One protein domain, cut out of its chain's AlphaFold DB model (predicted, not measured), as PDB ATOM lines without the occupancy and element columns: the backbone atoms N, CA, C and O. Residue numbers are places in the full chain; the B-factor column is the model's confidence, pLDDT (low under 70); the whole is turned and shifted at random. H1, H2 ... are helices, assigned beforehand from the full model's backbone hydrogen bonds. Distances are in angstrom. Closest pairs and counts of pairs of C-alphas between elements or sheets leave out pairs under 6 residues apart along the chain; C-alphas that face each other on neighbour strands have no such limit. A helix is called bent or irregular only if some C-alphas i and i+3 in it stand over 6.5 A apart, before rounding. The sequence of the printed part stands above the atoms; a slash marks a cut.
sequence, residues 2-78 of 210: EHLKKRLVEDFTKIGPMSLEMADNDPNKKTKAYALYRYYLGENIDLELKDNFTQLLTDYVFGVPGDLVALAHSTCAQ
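This is residues 2 to 78 of the 210 residues of the protein "Liver carboxylesterase 1" of Portunus trituberculatus (UniProt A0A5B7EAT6). One long helix, H4, makes the length of this domain; its first part packs on the end of H3 in a small body of helices, and residues 68 to 78 stick out as an arm. In the body, H2 crosses H3, and H1 meets H2 at a corner. The 77 printed residues hold four named helices, H1 to H4 in chain order, and no named strand: all helix. The whole is loose, with a radius of gyration of the C-alphas of 14.5 A, and elongated, spanning 49 by 29 by 18 A.

H4, residues 47 to 76, has a kink of 33 degrees near residue 60. Residues 49 to 56 of H4 touch residues 36 to 41 of H3, which is residues 29 to 41; the closest C-alphas are those of Tyr 40 and Asn 52, 5.7 A apart. H3 and H4 run opposite ways at a steep tilt of 63 degrees. H2, residues 12 to 19, touches H3 about perpendicular, at 80 degrees, with the closest C-alphas, Pro 17 and Ala 33, 5.3 A apart. H1, residues 2 to 10, and H2 touch only at the corner, and only just, with 3 pairs of C-alphas within 8 A; the closest are Leu 8 and Ile 15, 5.6 A. H1 and H4 are close but not clearly touching, Lys 5 and Leu 47 having the closest C-alphas, 7.7 A apart. H1 and H3 are apart, as are H2 and H4. Every O i to N i+4 pair is within hydrogen-bond range in H1 and H3, against 3 of 4 in H2 and 22 of 26 in H4.

H4 is 42.5 A long, from C-alpha 47 at (174.198, -69.806, 13.839) to C-alpha 76 at (177.972, -88.995, 51.578); it is irregular, with C-alphas 48 and 51 7.7 A apart. H3 measures 17.5 A, H2 9.7 A and H1 12.2 A, H1 beginning at C-alpha 2, (168.212, -73.618, 10.576).

The C-alphas farthest apart, those of Glu 10 and Gln 78, are 49.8 A apart. Without residues 68 to 78, which stand free, the body spans 29 by 24 by 18 A. The printed part has no cut and no long link. Its mean pLDDT is 86.9, with residues 47, 77 and 78 under 70.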
ATOM      1  N   GLU A   2     169.136 -74.682  11.028       76.44
ATOM      2  CA  GLU A   2     168.212 -73.618  10.576       76.44
ATOM      3  C   GLU A   2     166.749 -73.819  10.973       76.44
ATOM      4  O   GLU A   2     166.083 -72.892  11.423       76.44
ATOM      5  N   HIS A   3     166.248 -75.052  10.881       83.25
ATOM      6  CA  HIS A   3     164.887 -75.360  11.315       83.25
ATOM      7  C   HIS A   3     164.684 -75.131  12.824       83.25
ATOM      8  O   HIS A   3     163.658 -74.590  13.231       83.25
ATOM      9  N   LEU A   4     165.670 -75.498  13.652       81.94
ATOM     10  CA  LEU A   4     165.628 -75.255  15.096       81.94
ATOM     11  C   LEU A   4     165.708 -73.754  15.396       81.94
ATOM     12  O   LEU A   4     164.898 -73.264  16.173       81.94
ATOM     13  N   LYS A   5     166.617 -73.023  14.734       82.44
ATOM     14  CA  LYS A   5     166.732 -71.560  14.845       82.44
ATOM     15  C   LYS A   5     165.396 -70.886  14.537       82.44
ATOM     16  O   LYS A   5     164.882 -70.151  15.372       82.44
ATOM     17  N   LYS A   6     164.792 -71.201  13.387       86.44
ATOM     18  CA  LYS A   6     163.480 -70.671  12.994       86.44
ATOM     19  C   LYS A   6     162.420 -70.929  14.071       86.44
ATOM     20  O   LYS A   6     161.740 -70.005  14.497       86.44
ATOM     21  N   ARG A   7     162.333 -72.163  14.569       88.50
ATOM     22  CA  ARG A   7     161.361 -72.538  15.605       88.50
ATOM     23  C   ARG A   7     161.612 -71.867  16.957       88.50
ATOM     24  O   ARG A   7     160.652 -71.554  17.650       88.50
ATOM     25  N   LEU A   8     162.870 -71.641  17.332       87.50
ATOM     26  CA  LEU A   8     163.225 -70.902  18.545       87.50
ATOM     27  C   LEU A   8     162.807 -69.430  18.457       87.50
ATOM     28  O   LEU A   8     162.385 -68.874  19.464       87.50
ATOM     29  N   VAL A   9     162.885 -68.820  17.270       85.12
ATOM     30  CA  VAL A   9     162.411 -67.446  17.027       85.12
ATOM     31  C   VAL A   9     160.881 -67.379  17.049       85.12
ATOM     32  O   VAL A   9     160.317 -66.475  17.654       85.12
ATOM     33  N   GLU A  10     160.208 -68.334  16.406       89.38
ATOM     34  CA  GLU A  10     158.746 -68.329  16.258       89.38
ATOM     35  C   GLU A  10     157.996 -68.712  17.544       89.38
ATOM     36  O   GLU A  10     156.936 -68.155  17.820       89.38
ATOM     37  N   ASP A  11     158.518 -69.655  18.336       91.19
ATOM     38  CA  ASP A  11     157.836 -70.176  19.528       91.19
ATOM     39  C   ASP A  11     158.828 -70.568  20.637       91.19
ATOM     40  O   ASP A  11     158.901 -71.717  21.084       91.19
ATOM     41  N   PHE A  12     159.616 -69.604  21.120       89.56
ATOM     42  CA  PHE A  12     160.591 -69.872  22.183       89.56
ATOM     43  C   PHE A  12     159.952 -70.506  23.427       89.56
ATOM     44  O   PHE A  12     160.532 -71.399  24.042       89.56
ATOM     45  N   THR A  13     158.740 -70.078  23.801       89.81
ATOM     46  CA  THR A  13     158.098 -70.520  25.049       89.81
ATOM     47  C   THR A  13     157.844 -72.023  25.103       89.81
ATOM     48  O   THR A  13     157.790 -72.594  26.198       89.81
ATOM     49  N   LYS A  14     157.706 -72.659  23.936       90.25
ATOM     50  CA  LYS A  14     157.603 -74.106  23.783       90.25
ATOM     51  C   LYS A  14     158.948 -74.733  23.431       90.25
ATOM     52  O   LYS A  14     159.323 -75.738  24.027       90.25
ATOM     53  N   ILE A  15     159.659 -74.158  22.461       92.19
ATOM     54  CA  ILE A  15     160.833 -74.783  21.843       92.19
ATOM     55  C   ILE A  15     162.081 -74.651  22.703       92.19
ATOM     56  O   ILE A  15     162.830 -75.617  22.789       92.19
ATOM     57  N   GLY A  16     162.277 -73.520  23.384       91.44
ATOM     58  CA  GLY A  16     163.415 -73.297  24.276       91.44
ATOM     59  C   GLY A  16     163.506 -74.385  25.351       91.44
ATOM     60  O   GLY A  16     164.444 -75.177  25.310       91.44
ATOM     61  N   PRO A  17     162.510 -74.522  26.247       93.44
ATOM     62  CA  PRO A  17     162.521 -75.572  27.267       93.44
ATOM     63  C   PRO A  17     162.611 -76.991  26.691       93.44
ATOM     64  O   PRO A  17     163.350 -77.817  27.217       93.44
ATOM     65  N   MET A  18     161.896 -77.266  25.593       90.38
ATOM     66  CA  MET A  18     161.901 -78.578  24.936       90.38
ATOM     67  C   MET A  18     163.284 -78.948  24.399       90.38
ATOM     68  O   MET A  18     163.715 -80.084  24.548       90.38
ATOM     69  N   SER A  19     163.992 -77.997  23.791       89.06
ATOM     70  CA  SER A  19     165.341 -78.226  23.261       89.06
ATOM     71  C   SER A  19     166.401 -78.429  24.344       89.06
ATOM     72  O   SER A  19     167.472 -78.942  24.042       89.06
ATOM     73  N   LEU A  20     166.091 -78.056  25.588       90.69
ATOM     74  CA  LEU A  20     166.902 -78.334  26.774       90.69
ATOM     75  C   LEU A  20     166.414 -79.571  27.531       90.69
ATOM     76  O   LEU A  20     166.854 -79.794  28.650       90.69
ATOM     77  N   GLU A  21     165.471 -80.330  26.965       89.06
ATOM     78  CA  GLU A  21     164.883 -81.521  27.592       89.06
ATOM     79  C   GLU A  21     164.342 -81.250  29.010       89.06
ATOM     80  O   GLU A  21     164.376 -82.099  29.900       89.06
ATOM     81  N   MET A  22     163.838 -80.035  29.249       91.25
ATOM     82  CA  MET A  22     163.292 -79.663  30.552       91.25
ATOM     83  C   MET A  22     162.025 -80.453  30.861       91.25
ATOM     84  O   MET A  22     161.122 -80.552  30.028       91.25
ATOM     85  N   ALA A  23     161.933 -80.947  32.098       88.62
ATOM     86  CA  ALA A  23     160.783 -81.703  32.569       88.62
ATOM     87  C   ALA A  23     159.479 -80.916  32.387       88.62
ATOM     88  O   ALA A  23     159.385 -79.726  32.707       88.62
ATOM     89  N   ASP A  24     158.443 -81.595  31.895       87.44
ATOM     90  CA  ASP A  24     157.215 -80.909  31.512       87.44
ATOM     91  C   ASP A  24     156.466 -80.279  32.684       87.44
ATOM     92  O   ASP A  24     155.789 -79.263  32.496       87.44
ATOM     93  N   ASN A  25     156.638 -80.856  33.872       90.50
ATOM     94  CA  ASN A  25     156.045 -80.429  35.129       90.50
ATOM     95  C   ASN A  25     156.858 -79.358  35.877       90.50
ATOM     96  O   ASN A  25     156.420 -78.938  36.944       90.50
ATOM     97  N   ASP A  26     158.007 -78.901  35.360       90.94
ATOM     98  CA  ASP A  26     158.753 -77.805  35.985       90.94
ATOM     99  C   ASP A  26     158.015 -76.472  35.745       90.94
ATOM    100  O   ASP A  26     157.983 -75.977  34.608       90.94
ATOM    101  N   PRO A  27     157.443 -75.844  36.797       91.44
ATOM    102  CA  PRO A  27     156.676 -74.608  36.650       91.44
ATOM    103  C   PRO A  27     157.540 -73.441  36.153       91.44
ATOM    104  O   PRO A  27     157.021 -72.485  35.581       91.44
ATOM    105  N   ASN A  28     158.863 -73.531  36.321       93.00
ATOM    106  CA  ASN A  28     159.821 -72.487  35.980       93.00
ATOM    107  C   ASN A  28     160.576 -72.761  34.671       93.00
ATOM    108  O   ASN A  28     161.470 -71.984  34.327       93.00
ATOM    109  N   LYS A  29     160.232 -73.818  33.913       93.19
ATOM    110  CA  LYS A  29     160.990 -74.231  32.715       93.19
ATOM    111  C   LYS A  29     161.168 -73.110  31.690       93.19
ATOM    112  O   LYS A  29     162.245 -72.940  31.131       93.19
ATOM    113  N   LYS A  30     160.142 -72.272  31.501       91.75
ATOM    114  CA  LYS A  30     160.209 -71.117  30.589       91.75
ATOM    115  C   LYS A  30     161.244 -70.094  31.056       91.75
ATOM    116  O   LYS A  30     162.136 -69.738  30.295       91.75
ATOM    117  N   THR A  31     161.143 -69.656  32.308       93.12
ATOM    118  CA  THR A  31     162.051 -68.662  32.899       93.12
ATOM    119  C   THR A  31     163.494 -69.163  32.911       93.12
ATOM    120  O   THR A  31     164.399 -68.430  32.521       93.12
ATOM    121  N   LYS A  32     163.708 -70.432  33.283       92.88
ATOM    122  CA  LYS A  32     165.031 -71.071  33.251       92.88
ATOM    123  C   LYS A  32     165.600 -71.127  31.837       92.88
ATOM    124  O   LYS A  32     166.750 -70.745  31.644       92.88
ATOM    125  N   ALA A  33     164.803 -71.548  30.852       92.94
ATOM    126  CA  ALA A  33     165.238 -71.588  29.461       92.94
ATOM    127  C   ALA A  33     165.649 -70.195  28.969       92.94
ATOM    128  O   ALA A  33     166.736 -70.051  28.420       92.94
ATOM    129  N   TYR A  34     164.851 -69.153  29.229       91.25
ATOM    130  CA  TYR A  34     165.227 -67.780  28.870       91.25
ATOM    131  C   TYR A  34     166.543 -67.341  29.521       91.25
ATOM    132  O   TYR A  34     167.398 -66.782  28.837       91.25
ATOM    133  N   ALA A  35     166.721 -67.605  30.818       91.75
ATOM    134  CA  ALA A  35     167.937 -67.237  31.537       91.75
ATOM    135  C   ALA A  35     169.181 -67.937  30.962       91.75
ATOM    136  O   ALA A  35     170.190 -67.281  30.714       91.75
ATOM    137  N   LEU A  36     169.090 -69.243  30.690       92.00
ATOM    138  CA  LEU A  36     170.185 -70.020  30.105       92.00
ATOM    139  C   LEU A  36     170.515 -69.540  28.690       92.00
ATOM    140  O   LEU A  36     171.666 -69.230  28.402       92.00
ATOM    141  N   TYR A  37     169.511 -69.412  27.822       91.44
ATOM    142  CA  TYR A  37     169.719 -68.925  26.460       91.44
ATOM    143  C   TYR A  37     170.360 -67.540  26.448       91.44
ATOM    144  O   TYR A  37     171.337 -67.337  25.734       91.44
ATOM    145  N   ARG A  38     169.879 -66.613  27.284       89.62
ATOM    146  CA  ARG A  38     170.470 -65.277  27.398       89.62
ATOM    147  C   ARG A  38     171.916 -65.329  27.895       89.62
ATOM    148  O   ARG A  38     172.746 -64.585  27.387       89.62
ATOM    149  N   TYR A  39     172.224 -66.187  28.867       90.25
ATOM    150  CA  TYR A  39     173.574 -66.303  29.420       90.25
ATOM    151  C   TYR A  39     174.594 -66.793  28.379       90.25
ATOM    152  O   TYR A  39     175.681 -66.229  28.290       90.25
ATOM    153  N   TYR A  40     174.253 -67.808  27.577       89.75
ATOM    154  CA  TYR A  40     175.193 -68.393  26.608       89.75
ATOM    155  C   TYR A  40     175.147 -67.733  25.221       89.75
ATOM    156  O   TYR A  40     176.176 -67.642  24.551       89.75
ATOM    157  N   LEU A  41     173.971 -67.297  24.762       87.88
ATOM    158  CA  LEU A  41     173.755 -66.803  23.396       87.88
ATOM    159  C   LEU A  41     173.510 -65.289  23.329       87.88
ATOM    160  O   LEU A  41     173.512 -64.715  22.244       87.88
ATOM    161  N   GLY A  42     173.306 -64.617  24.463       85.56
ATOM    162  CA  GLY A  42     172.909 -63.212  24.476       85.56
ATOM    163  C   GLY A  42     171.468 -63.009  24.001       85.56
ATOM    164  O   GLY A  42     170.604 -63.867  24.184       85.56
ATOM    165  N   GLU A  43     171.181 -61.841  23.429       79.38
ATOM    166  CA  GLU A  43     169.810 -61.461  23.050       79.38
ATOM    167  C   GLU A  43     169.353 -62.033  21.699       79.38
ATOM    168  O   GLU A  43     168.152 -62.178  21.482       79.38
ATOM    169  N   ASN A  44     170.284 -62.405  20.812       75.12
ATOM    170  CA  ASN A  44     169.984 -62.865  19.455       75.12
ATOM    171  C   ASN A  44     170.474 -64.299  19.235       75.12
ATOM    172  O   ASN A  44     171.656 -64.585  19.383       75.12
ATOM    173  N   ILE A  45     169.578 -65.201  18.821       70.31
ATOM    174  CA  ILE A  45     169.938 -66.584  18.478       70.31
ATOM    175  C   ILE A  45     170.452 -66.615  17.035       70.31
ATOM    176  O   ILE A  45     169.662 -66.585  16.088       70.31
ATOM    177  N   ASP A  46     171.770 -66.708  16.864       70.44
ATOM    178  CA  ASP A  46     172.419 -66.840  15.558       70.44
ATOM    179  C   ASP A  46     173.239 -68.136  15.411       70.44
ATOM    180  O   ASP A  46     173.674 -68.736  16.388       70.44
ATOM    181  N   LEU A  47     173.447 -68.593  14.174       61.09
ATOM    182  CA  LEU A  47     174.198 -69.806  13.839       61.09
ATOM    183  C   LEU A  47     175.692 -69.686  14.124       61.09
ATOM    184  O   LEU A  47     176.345 -70.707  14.344       61.09
ATOM    185  N   GLU A  48     176.232 -68.468  14.131       74.50
ATOM    186  CA  GLU A  48     177.597 -68.221  14.603       74.50
ATOM    187  C   GLU A  48     177.760 -68.630  16.076       74.50
ATOM    188  O   GLU A  48     178.843 -69.027  16.491       74.50
ATOM    189  N   LEU A  49     176.662 -68.671  16.841       79.38
ATOM    190  CA  LEU A  49     176.641 -69.075  18.247       79.38
ATOM    191  C   LEU A  49     176.496 -70.589  18.449       79.38
ATOM    192  O   LEU A  49     176.212 -71.030  19.562       79.38
ATOM    193  N   LYS A  50     176.683 -71.406  17.404       82.31
ATOM    194  CA  LYS A  50     176.586 -72.876  17.493       82.31
ATOM    195  C   LYS A  50     177.449 -73.459  18.614       82.31
ATOM    196  O   LYS A  50     176.977 -74.343  19.315       82.31
ATOM    197  N   ASP A  51     178.659 -72.939  18.817       87.06
ATOM    198  CA  ASP A  51     179.589 -73.459  19.822       87.06
ATOM    199  C   ASP A  51     179.140 -73.070  21.240       87.06
ATOM    200  O   ASP A  51     179.179 -73.896  22.148       87.06
ATOM    201  N   ASN A  52     178.587 -71.865  21.418       88.62
ATOM    202  CA  ASN A  52     177.969 -71.459  22.682       88.62
ATOM    203  C   ASN A  52     176.691 -72.252  22.973       88.62
ATOM    204  O   ASN A  52     176.412 -72.578  24.125       88.62
ATOM    205  N   PHE A  53     175.913 -72.578  21.939       87.56
ATOM    206  CA  PHE A  53     174.724 -73.410  22.077       87.56
ATOM    207  C   PHE A  53     175.091 -74.853  22.434       87.56
ATOM    208  O   PHE A  53     174.479 -75.441  23.324       87.56
ATOM    209  N   THR A  54     176.135 -75.400  21.808       88.81
ATOM    210  CA  THR A  54     176.717 -76.687  22.194       88.81
ATOM    211  C   THR A  54     177.183 -76.653  23.646       88.81
ATOM    212  O   THR A  54     176.801 -77.534  24.407       88.81
ATOM    213  N   GLN A  55     177.910 -75.613  24.067       90.38
ATOM    214  CA  GLN A  55     178.358 -75.459  25.453       90.38
ATOM    215  C   GLN A  55     177.180 -75.383  26.441       90.38
ATOM    216  O   GLN A  55     177.218 -76.045  27.475       90.38
ATOM    217  N   LEU A  56     176.114 -74.645  26.105       91.56
ATOM    218  CA  LEU A  56     174.884 -74.579  26.898       91.56
ATOM    219  C   LEU A  56     174.287 -75.973  27.112       91.56
ATOM    220  O   LEU A  56     173.971 -76.339  28.244       91.56
ATOM    221  N   LEU A  57     174.132 -76.750  26.035       91.00
ATOM    222  CA  LEU A  57     173.582 -78.103  26.114       91.00
ATOM    223  C   LEU A  57     174.508 -79.028  26.905       91.00
ATOM    224  O   LEU A  57     174.039 -79.773  27.762       91.00
ATOM    225  N   THR A  58     175.820 -78.951  26.667       91.81
ATOM    226  CA  THR A  58     176.822 -79.722  27.409       91.81
ATOM    227  C   THR A  58     176.734 -79.451  28.905       91.81
ATOM    228  O   THR A  58     176.687 -80.400  29.686       91.81
ATOM    229  N   ASP A  59     176.681 -78.186  29.319       92.38
ATOM    230  CA  ASP A  59     176.656 -77.827  30.734       92.38
ATOM    231  C   ASP A  59     175.321 -78.144  31.397       92.38
ATOM    232  O   ASP A  59     175.311 -78.640  32.522       92.38
ATOM    233  N   TYR A  60     174.202 -77.908  30.712       91.81
ATOM    234  CA  TYR A  60     172.877 -78.164  31.272       91.81
ATOM    235  C   TYR A  60     172.562 -79.662  31.386       91.81
ATOM    236  O   TYR A  60     172.092 -80.107  32.431       91.81
ATOM    237  N   VAL A  61     172.823 -80.438  30.328       90.62
ATOM    238  CA  VAL A  61     172.412 -81.850  30.249       90.62
ATOM    239  C   VAL A  61     173.400 -82.771  30.965       90.62
ATOM    240  O   VAL A  61     172.982 -83.691  31.664       90.62
ATOM    241  N   PHE A  62     174.708 -82.529  30.827       91.50
ATOM    242  CA  PHE A  62     175.739 -83.438  31.347       91.50
ATOM    243  C   PHE A  62     176.593 -82.805  32.441       91.50
ATOM    244  O   PHE A  62     176.870 -83.433  33.459       91.50
ATOM    245  N   GLY A  63     177.016 -81.561  32.233       91.44
ATOM    246  CA  GLY A  63     178.044 -80.914  33.027       91.44
ATOM    247  C   GLY A  63     177.661 -80.667  34.479       91.44
ATOM    248  O   GLY A  63     178.205 -81.299  35.380       91.44
ATOM    249  N   VAL A  64     176.714 -79.755  34.698       90.31
ATOM    250  CA  VAL A  64     176.240 -79.388  36.038       90.31
ATOM    251  C   VAL A  64     175.634 -80.593  36.768       90.31
ATOM    252  O   VAL A  64     176.002 -80.801  37.926       90.31
ATOM    253  N   PRO A  65     174.770 -81.430  36.151       90.69
ATOM    254  CA  PRO A  65     174.279 -82.637  36.816       90.69
ATOM    255  C   PRO A  65     175.408 -83.587  37.238       90.69
ATOM    256  O   PRO A  65     175.393 -84.079  38.366       90.69
ATOM    257  N   GLY A  66     176.413 -83.794  36.379       91.00
ATOM    258  CA  GLY A  66     177.587 -84.611  36.689       91.00
ATOM    259  C   GLY A  66     178.356 -84.092  37.904       91.00
ATOM    260  O   GLY A  66     178.653 -84.860  38.819       91.00
ATOM    261  N   ASP A  67     178.594 -82.781  37.973       89.06
ATOM    262  CA  ASP A  67     179.291 -82.157  39.103       89.06
ATOM    263  C   ASP A  67     178.497 -82.287  40.409       89.06
ATOM    264  O   ASP A  67     179.078 -82.480  41.478       89.06
ATOM    265  N   LEU A  68     177.169 -82.138  40.351       88.75
ATOM    266  CA  LEU A  68     176.293 -82.261  41.519       88.75
ATOM    267  C   LEU A  68     176.287 -83.692  42.064       88.75
ATOM    268  O   LEU A  68     176.393 -83.880  43.276       88.75
ATOM    269  N   VAL A  69     176.214 -84.693  41.183       90.00
ATOM    270  CA  VAL A  69     176.280 -86.109  41.571       90.00
ATOM    271  C   VAL A  69     177.654 -86.445  42.144       90.00
ATOM    272  O   VAL A  69     177.730 -87.051  43.212       90.00
ATOM    273  N   ALA A  70     178.736 -86.012  41.491       89.50
ATOM    274  CA  ALA A  70     180.092 -86.245  41.979       89.50
ATOM    275  C   ALA A  70     180.295 -85.658  43.386       89.50
ATOM    276  O   ALA A  70     180.819 -86.338  44.269       89.50
ATOM    277  N   LEU A  71     179.807 -84.435  43.620       87.62
ATOM    278  CA  LEU A  71     179.849 -83.811  44.939       87.62
ATOM    279  C   LEU A  71     179.031 -84.604  45.964       87.62
ATOM    280  O   LEU A  71     179.572 -84.973  47.002       87.62
ATOM    281  N   ALA A  72     177.763 -84.901  45.671       87.25
ATOM    282  CA  ALA A  72     176.886 -85.615  46.597       87.25
ATOM    283  C   ALA A  72     177.458 -86.988  46.996       87.25
ATOM    284  O   ALA A  72     177.401 -87.380  48.163       87.25
ATOM    285  N   HIS A  73     178.067 -87.706  46.048       86.75
ATOM    286  CA  HIS A  73     178.770 -88.953  46.339       86.75
ATOM    287  C   HIS A  73     180.044 -88.725  47.155       86.75
ATOM    288  O   HIS A  73     180.282 -89.461  48.110       86.75
ATOM    289  N   SER A  74     180.834 -87.696  46.838       85.81
ATOM    290  CA  SER A  74     182.048 -87.378  47.597       85.81
ATOM    291  C   SER A  74     181.764 -87.012  49.055       85.81
ATOM    292  O   SER A  74     182.581 -87.323  49.911       85.81
ATOM    293  N   THR A  75     180.611 -86.410  49.368       81.19
ATOM    294  CA  THR A  75     180.250 -86.022  50.740       81.19
ATOM    295  C   THR A  75     179.619 -87.169  51.523       81.19
ATOM    296  O   THR A  75     179.934 -87.371  52.691       81.19
ATOM    297  N   CYS A  76     178.732 -87.945  50.893       73.12
ATOM    298  CA  CYS A  76     177.972 -88.995  51.578       73.12
ATOM    299  C   CYS A  76     178.758 -90.297  51.772       73.12
ATOM    300  O   CYS A  76     178.344 -91.150  52.554       73.12
ATOM    301  N   ALA A  77     179.850 -90.488  51.030       66.31
ATOM    302  CA  ALA A  77     180.565 -91.759  50.977       66.31
ATOM    303  C   ALA A  77     181.887 -91.764  51.781       66.31
ATOM    304  O   ALA A  77     182.584 -92.782  51.828       66.31
ATOM    305  N   GLN A  78     182.207 -90.660  52.462       64.06
ATOM    306  CA  GLN A  78     183.364 -90.540  53.355       64.06
ATOM    307  C   GLN A  78     183.159 -91.311  54.676       64.06
ATOM    308  O   GLN A  78     182.026 -91.424  55.146       64.06
TER     309      GLN A  78